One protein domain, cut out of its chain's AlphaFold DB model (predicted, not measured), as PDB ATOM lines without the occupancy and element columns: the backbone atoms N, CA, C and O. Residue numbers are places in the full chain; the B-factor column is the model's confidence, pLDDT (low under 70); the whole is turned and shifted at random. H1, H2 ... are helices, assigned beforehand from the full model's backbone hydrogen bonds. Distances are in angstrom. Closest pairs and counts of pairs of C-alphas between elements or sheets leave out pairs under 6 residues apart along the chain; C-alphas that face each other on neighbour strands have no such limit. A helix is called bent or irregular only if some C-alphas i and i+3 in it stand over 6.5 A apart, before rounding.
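What this domain is: This is residues 2 to 61 of the 178 residues of an uncharacterized protein of viral metagenome (UniProt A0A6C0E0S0). One long helix, H1, makes the length of the model, and a much shorter helix, H2, folds back beside its second half at a steep angle after a wide loop, residues 33 to 45. The first part of H1, residues 2 to 14, sticks out free as an arm. The printed part has 60 residues with two named helices, H1 then H2, and no named strand; the class is all helix. It is loose, with a radius of gyration of the C-alphas of 15.1 A, and spans 51 by 22 by 12 A, a rod.

Where its parts are: The printed part begins with H1, residues 2 to 32, which measures 45.2 A from C-alpha 2 at (197.805, 197.367, 176.233) to C-alpha 32 at (233.777, 174.862, 160.613). Residues 33 to 45 belong to no named element. H2, residues 46 to 57, measures 16.2 A and ends with C-alpha 57 at (211.347, 176.926, 161.330). Neither helix is bent.

How they stand to each other: H1 and H2 touch, with 7 pairs of C-alphas within 8 A. The closest C-alphas are those of Ile 26 and Glu 46, 6.7 A apart. H1 touches H2 with residues 22 to 30 alone, and H2 touches H1 with residues 46 to 50 alone. The helices run opposite ways at a steep tilt of 46 degrees, and their centres are 13.9 A apart. In H1 and H2, every O i to N i+4 pair is within hydrogen-bond range.

The domain as a whole: The two C-alphas farthest apart are those of Glu 2 and Lys 41, 51.5 A. Without residues 2 to 14, which stand free, the body of 47 residues spans 32 by 23 by 12 A. The link from H1 to H2, 13 residues, is long, and the printed part has no cut. The mean pLDDT of the printed part is 77.0; residues 2 to 9 and 55 to 61 are under 70.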
ATOM      1  N   GLU A   2     196.351 197.244 176.002       57.41
ATOM      2  CA  GLU A   2     197.805 197.367 176.233       57.41
ATOM      3  C   GLU A   2     198.541 196.024 176.335       57.41
ATOM      4  O   GLU A   2     199.634 195.886 175.795       57.41
ATOM      5  N   THR A   3     197.914 195.010 176.933       59.44
ATOM      6  CA  THR A   3     198.455 193.644 177.047       59.44
ATOM      7  C   THR A   3     198.743 192.995 175.691       59.44
ATOM      8  O   THR A   3     199.805 192.412 175.506       59.44
ATOM      9  N   LEU A   4     197.860 193.188 174.706       60.66
ATOM     10  CA  LEU A   4     198.054 192.740 173.319       60.66
ATOM     11  C   LEU A   4     199.225 193.459 172.628       60.66
ATOM     12  O   LEU A   4     199.996 192.840 171.897       60.66
ATOM     13  N   LYS A   5     199.396 194.764 172.879       62.53
ATOM     14  CA  LYS A   5     200.533 195.540 172.351       62.53
ATOM     15  C   LYS A   5     201.858 195.096 172.980       62.53
ATOM     16  O   LYS A   5     202.873 195.043 172.290       62.53
ATOM     17  N   LEU A   6     201.843 194.766 174.270       68.62
ATOM     18  CA  LEU A   6     202.989 194.220 175.000       68.62
ATOM     19  C   LEU A   6     203.363 192.824 174.503       68.62
ATOM     20  O   LEU A   6     204.524 192.614 174.163       68.62
ATOM     21  N   GLN A   7     202.393 191.914 174.370       61.38
ATOM     22  CA  GLN A   7     202.616 190.589 173.784       61.38
ATOM     23  C   GLN A   7     203.239 190.697 172.395       61.38
ATOM     24  O   GLN A   7     204.275 190.089 172.152       61.38
ATOM     25  N   LYS A   8     202.690 191.546 171.517       65.94
ATOM     26  CA  LYS A   8     203.238 191.748 170.171       65.94
ATOM     27  C   LYS A   8     204.704 192.199 170.195       65.94
ATOM     28  O   LYS A   8     205.529 191.611 169.505       65.94
ATOM     29  N   ARG A   9     205.052 193.184 171.033       66.38
ATOM     30  CA  ARG A   9     206.437 193.674 171.171       66.38
ATOM     31  C   ARG A   9     207.396 192.612 171.708       66.38
ATOM     32  O   ARG A   9     208.549 192.572 171.290       66.38
ATOM     33  N   VAL A  10     206.947 191.789 172.653       72.81
ATOM     34  CA  VAL A  10     207.754 190.691 173.202       72.81
ATOM     35  C   VAL A  10     207.999 189.635 172.126       72.81
ATOM     36  O   VAL A  10     209.146 189.253 171.917       72.81
ATOM     37  N   THR A  11     206.963 189.240 171.385       71.06
ATOM     38  CA  THR A  11     207.080 188.279 170.280       71.06
ATOM     39  C   THR A  11     208.001 188.788 169.171       71.06
ATOM     40  O   THR A  11     208.849 188.042 168.695       71.06
ATOM     41  N   GLU A  12     207.898 190.062 168.790       72.12
ATOM     42  CA  GLU A  12     208.779 190.678 167.785       72.12
ATOM     43  C   GLU A  12     210.249 190.679 168.227       72.12
ATOM     44  O   GLU A  12     211.133 190.344 167.439       72.12
ATOM     45  N   LYS A  13     210.521 191.013 169.495       75.75
ATOM     46  CA  LYS A  13     211.883 190.978 170.050       75.75
ATOM     47  C   LYS A  13     212.439 189.560 170.128       75.75
ATOM     48  O   LYS A  13     213.601 189.355 169.796       75.75
ATOM     49  N   LEU A  14     211.614 188.600 170.539       74.06
ATOM     50  CA  LEU A  14     211.989 187.190 170.595       74.06
ATOM     51  C   LEU A  14     212.333 186.665 169.196       74.06
ATOM     52  O   LEU A  14     213.359 186.022 169.011       74.06
ATOM     53  N   HIS A  15     211.520 187.009 168.197       75.75
ATOM     54  CA  HIS A  15     211.753 186.631 166.806       75.75
ATOM     55  C   HIS A  15     213.043 187.247 166.249       75.75
ATOM     56  O   HIS A  15     213.784 186.582 165.531       75.75
ATOM     57  N   ALA A  16     213.332 188.509 166.575       75.56
ATOM     58  CA  ALA A  16     214.568 189.165 166.158       75.56
ATOM     59  C   ALA A  16     215.813 188.538 166.809       75.56
ATOM     60  O   ALA A  16     216.834 188.378 166.142       75.56
ATOM     61  N   ALA A  17     215.729 188.160 168.089       81.44
ATOM     62  CA  ALA A  17     216.799 187.436 168.771       81.44
ATOM     63  C   ALA A  17     217.043 186.067 168.115       81.44
ATOM     64  O   ALA A  17     218.172 185.766 167.741       81.44
ATOM     65  N   LEU A  18     215.973 185.312 167.852       81.56
ATOM     66  CA  LEU A  18     216.051 184.011 167.186       81.56
ATOM     67  C   LEU A  18     216.665 184.109 165.777       81.56
ATOM     68  O   LEU A  18     217.505 183.293 165.409       81.56
ATOM     69  N   GLU A  19     216.278 185.118 164.984       82.00
ATOM     70  CA  GLU A  19     216.878 185.367 163.660       82.00
ATOM     71  C   GLU A  19     218.391 185.618 163.756       82.00
ATOM     72  O   GLU A  19     219.148 185.147 162.905       82.00
ATOM     73  N   ASN A  20     218.840 186.359 164.772       86.50
ATOM     74  CA  ASN A  20     220.260 186.632 164.978       86.50
ATOM     75  C   ASN A  20     221.029 185.383 165.410       86.50
ATOM     76  O   ASN A  20     222.109 185.133 164.873       86.50
ATOM     77  N   ASP A  21     220.463 184.583 166.311       87.19
ATOM     78  CA  ASP A  21     221.079 183.335 166.761       87.19
ATOM     79  C   ASP A  21     221.236 182.356 165.591       87.19
ATOM     80  O   ASP A  21     222.316 181.803 165.383       87.19
ATOM     81  N   ILE A  22     220.208 182.217 164.746       85.75
ATOM     82  CA  ILE A  22     220.265 181.380 163.537       85.75
ATOM     83  C   ILE A  22     221.370 181.853 162.591       85.75
ATOM     84  O   ILE A  22     222.169 181.035 162.136       85.75
ATOM     85  N   LYS A  23     221.468 183.159 162.314       86.31
ATOM     86  CA  LYS A  23     222.550 183.697 161.471       86.31
ATOM     87  C   LYS A  23     223.924 183.401 162.060       86.31
ATOM     88  O   LYS A  23     224.833 183.007 161.333       86.31
ATOM     89  N   HIS A  24     224.076 183.557 163.373       90.06
ATOM     90  CA  HIS A  24     225.340 183.281 164.044       90.06
ATOM     91  C   HIS A  24     225.726 181.799 163.948       90.06
ATOM     92  O   HIS A  24     226.867 181.485 163.609       90.06
ATOM     93  N   MET A  25     224.768 180.891 164.151       88.19
ATOM     94  CA  MET A  25     224.979 179.451 163.983       88.19
ATOM     95  C   MET A  25     225.365 179.086 162.550       88.19
ATOM     96  O   MET A  25     226.303 178.318 162.360       88.19
ATOM     97  N   ILE A  26     224.686 179.637 161.537       89.31
ATOM     98  CA  ILE A  26     225.008 179.371 160.124       89.31
ATOM     99  C   ILE A  26     226.424 179.839 159.804       89.31
ATOM    100  O   ILE A  26     227.189 179.108 159.178       89.31
ATOM    101  N   LYS A  27     226.799 181.032 160.273       88.19
ATOM    102  CA  LYS A  27     228.149 181.556 160.080       88.19
ATOM    103  C   LYS A  27     229.202 180.653 160.720       88.19
ATOM    104  O   LYS A  27     230.197 180.337 160.079       88.19
ATOM    105  N   HIS A  28     228.968 180.204 161.953       90.31
ATOM    106  CA  HIS A  28     229.862 179.265 162.627       90.31
ATOM    107  C   HIS A  28     229.949 177.931 161.870       90.31
ATOM    108  O   HIS A  28     231.034 177.393 161.667       90.31
ATOM    109  N   LEU A  29     228.818 177.406 161.394       87.44
ATOM    110  CA  LEU A  29     228.762 176.174 160.609       87.44
ATOM    111  C   LEU A  29     229.584 176.273 159.320       87.44
ATOM    112  O   LEU A  29     230.381 175.379 159.060       87.44
ATOM    113  N   LEU A  30     229.455 177.367 158.568       87.38
ATOM    114  CA  LEU A  30     230.228 177.604 157.341       87.38
ATOM    115  C   LEU A  30     231.725 177.815 157.593       87.38
ATOM    116  O   LEU A  30     232.539 177.537 156.722       87.38
ATOM    117  N   GLN A  31     232.102 178.304 158.775       88.44
ATOM    118  CA  GLN A  31     233.509 178.417 159.171       88.44
ATOM    119  C   GLN A  31     234.121 177.070 159.567       88.44
ATOM    120  O   GLN A  31     235.332 176.896 159.455       88.44
ATOM    121  N   THR A  32     233.302 176.143 160.066       88.62
ATOM    122  CA  THR A  32     233.777 174.862 160.613       88.62
ATOM    123  C   THR A  32     233.682 173.727 159.593       88.62
ATOM    124  O   THR A  32     234.450 172.771 159.661       88.62
ATOM    125  N   CYS A  33     232.733 173.815 158.659       85.69
ATOM    126  CA  CYS A  33     232.365 172.736 157.753       85.69
ATOM    127  C   CYS A  33     232.115 173.262 156.336       85.69
ATOM    128  O   CYS A  33     231.390 174.239 156.151       85.69
ATOM    129  N   ASP A  34     232.589 172.527 155.326       84.19
ATOM    130  CA  ASP A  34     232.204 172.787 153.939       84.19
ATOM    131  C   ASP A  34     230.827 172.187 153.637       84.19
ATOM    132  O   ASP A  34     230.655 170.979 153.423       84.19
ATOM    133  N   ILE A  35     229.815 173.049 153.620       84.62
ATOM    134  CA  ILE A  35     228.429 172.653 153.384       84.62
ATOM    135  C   ILE A  35     228.148 172.649 151.884       84.62
ATOM    136  O   ILE A  35     228.270 173.669 151.208       84.62
ATOM    137  N   HIS A  36     227.717 171.498 151.370       86.06
ATOM    138  CA  HIS A  36     227.418 171.302 149.956       86.06
ATOM    139  C   HIS A  36     225.978 170.836 149.743       86.06
ATOM    140  O   HIS A  36     225.433 170.041 150.512       86.06
ATOM    141  N   CYS A  37     225.374 171.265 148.636       77.94
ATOM    142  CA  CYS A  37     224.078 170.766 148.205       77.94
ATOM    143  C   CYS A  37     224.183 169.294 147.776       77.94
ATOM    144  O   CYS A  37     224.982 168.936 146.910       77.94
ATOM    145  N   ARG A  38     223.324 168.432 148.336       76.50
ATOM    146  CA  ARG A  38     223.343 166.975 148.105       76.50
ATOM    147  C   ARG A  38     223.244 166.581 146.626       76.50
ATOM    148  O   ARG A  38     223.849 165.590 146.230       76.50
ATOM    149  N   LYS A  39     222.464 167.321 145.828       76.12
ATOM    150  CA  LYS A  39     222.216 167.000 144.410       76.12
ATOM    151  C   LYS A  39     223.318 167.524 143.489       76.12
ATOM    152  O   LYS A  39     223.760 166.804 142.603       76.12
ATOM    153  N   THR A  40     223.760 168.763 143.697       78.88
ATOM    154  CA  THR A  40     224.672 169.456 142.772       78.88
ATOM    155  C   THR A  40     226.126 169.440 143.226       78.88
ATOM    156  O   THR A  40     226.998 169.832 142.457       78.88
ATOM    157  N   LYS A  41     226.402 169.025 144.472       80.25
ATOM    158  CA  LYS A  41     227.703 169.177 145.148       80.25
ATOM    159  C   LYS A  41     228.232 170.617 145.135       80.25
ATOM    160  O   LYS A  41     229.410 170.832 145.387       80.25
ATOM    161  N   LYS A  42     227.377 171.604 144.850       84.94
ATOM    162  CA  LYS A  42     227.722 173.024 144.906       84.94
ATOM    163  C   LYS A  42     227.834 173.436 146.372       84.94
ATOM    164  O   LYS A  42     226.955 173.081 147.160       84.94
ATOM    165  N   GLN A  43     228.886 174.170 146.717       84.62
ATOM    166  CA  GLN A  43     229.012 174.786 148.032       84.62
ATOM    167  C   GLN A  43     227.856 175.768 148.253       84.62
ATOM    168  O   GLN A  43     227.482 176.506 147.339       84.62
ATOM    169  N   MET A  44     227.248 175.703 149.433       82.75
ATOM    170  CA  MET A  44     226.096 176.528 149.774       82.75
ATOM    171  C   MET A  44     226.535 177.864 150.364       82.75
ATOM    172  O   MET A  44     227.416 177.910 151.220       82.75
ATOM    173  N   GLU A  45     225.866 178.934 149.946       84.38
ATOM    174  CA  GLU A  45     226.059 180.275 150.502       84.38
ATOM    175  C   GLU A  45     225.237 180.475 151.789       84.38
ATOM    176  O   GLU A  45     224.197 179.840 151.994       84.38
ATOM    177  N   GLU A  46     225.653 181.417 152.643       81.50
ATOM    178  CA  GLU A  46     224.968 181.745 153.910       81.50
ATOM    179  C   GLU A  46     223.469 182.030 153.706       81.50
ATOM    180  O   GLU A  46     222.624 181.564 154.475       81.50
ATOM    181  N   SER A  47     223.123 182.743 152.631       77.62
ATOM    182  CA  SER A  47     221.740 183.075 152.277       77.62
ATOM    183  C   SER A  47     220.902 181.849 151.906       77.62
ATOM    184  O   SER A  47     219.737 181.780 152.294       77.62
ATOM    185  N   GLU A  48     221.478 180.875 151.199       80.56
ATOM    186  CA  GLU A  48     220.788 179.653 150.760       80.56
ATOM    187  C   GLU A  48     220.486 178.737 151.957       80.56
ATOM    188  O   GLU A  48     219.392 178.170 152.069       80.56
ATOM    189  N   ILE A  49     221.431 178.633 152.898       82.81
ATOM    190  CA  ILE A  49     221.247 177.883 154.149       82.81
ATOM    191  C   ILE A  49     220.203 178.578 155.024       82.81
ATOM    192  O   ILE A  49     219.290 177.925 155.536       82.81
ATOM    193  N   TYR A  50     220.291 179.905 155.154       82.06
ATOM    194  CA  TYR A  50     219.332 180.686 155.930       82.06
ATOM    195  C   TYR A  50     217.914 180.568 155.374       82.06
ATOM    196  O   TYR A  50     216.981 180.383 156.151       82.06
ATOM    197  N   GLU A  51     217.723 180.634 154.054       76.25
ATOM    198  CA  GLU A  51     216.405 180.463 153.430       76.25
ATOM    199  C   GLU A  51     215.854 179.050 153.662       76.25
ATOM    200  O   GLU A  51     214.676 178.892 153.988       76.25
ATOM    201  N   THR A  52     216.713 178.030 153.583       77.38
ATOM    202  CA  THR A  52     216.332 176.634 153.840       77.38
ATOM    203  C   THR A  52     215.855 176.449 155.282       77.38
ATOM    204  O   THR A  52     214.738 175.976 155.497       77.38
ATOM    205  N   ILE A  53     216.642 176.893 156.266       77.69
ATOM    206  CA  ILE A  53     216.290 176.809 157.694       77.69
ATOM    207  C   ILE A  53     215.060 177.673 157.989       77.69
ATOM    208  O   ILE A  53     214.106 177.213 158.611       77.69
ATOM    209  N   SER A  54     215.021 178.907 157.490       72.31
ATOM    210  CA  SER A  54     213.886 179.807 157.720       72.31
ATOM    211  C   SER A  54     212.592 179.212 157.185       72.31
ATOM    212  O   SER A  54     211.593 179.249 157.884       72.31
ATOM    213  N   SER A  55     212.604 178.591 156.004       67.81
ATOM    214  CA  SER A  55     211.404 177.958 155.444       67.81
ATOM    215  C   SER A  55     210.859 176.791 156.279       67.81
ATOM    216  O   SER A  55     209.671 176.497 156.187       67.81
ATOM    217  N   GLN A  56     211.704 176.152 157.097       67.69
ATOM    218  CA  GLN A  56     211.320 175.042 157.974       67.69
ATOM    219  C   GLN A  56     210.882 175.501 159.370       67.69
ATOM    220  O   GLN A  56     209.962 174.922 159.938       67.69
ATOM    221  N   PHE A  57     211.533 176.525 159.928       60.53
ATOM    222  CA  PHE A  57     211.347 176.926 161.330       60.53
ATOM    223  C   PHE A  57     210.518 178.194 161.508       60.53
ATOM    224  O   PHE A  57     209.881 178.396 162.540       60.53
ATOM    225  N   MET A  58     210.537 179.072 160.512       61.16
ATOM    226  CA  MET A  58     209.894 180.369 160.558       61.16
ATOM    227  C   MET A  58     208.785 180.343 159.511       61.16
ATOM    228  O   MET A  58     209.050 180.383 158.314       61.16
ATOM    229  N   HIS A  59     207.517 180.352 159.923       56.38
ATOM    230  CA  HIS A  59     206.388 180.599 159.012       56.38
ATOM    231  C   HIS A  59     206.383 182.052 158.472       56.38
ATOM    232  O   HIS A  59     205.341 182.690 158.336       56.38
ATOM    233  N   VAL A  60     207.556 182.618 158.190       57.53
ATOM    234  CA  VAL A  60     207.752 183.953 157.648       57.53
ATOM    235  C   VAL A  60     207.594 183.849 156.140       57.53
ATOM    236  O   VAL A  60     208.505 183.465 155.408       57.53
ATOM    237  N   LYS A  61     206.396 184.190 155.672       65.19
ATOM    238  CA  LYS A  61     206.108 184.294 154.243       65.19
ATOM    239  C   LYS A  61     206.667 185.618 153.715       65.19
ATOM    240  O   LYS A  61     206.410 186.687 154.275       65.19
TER     241      LYS A  61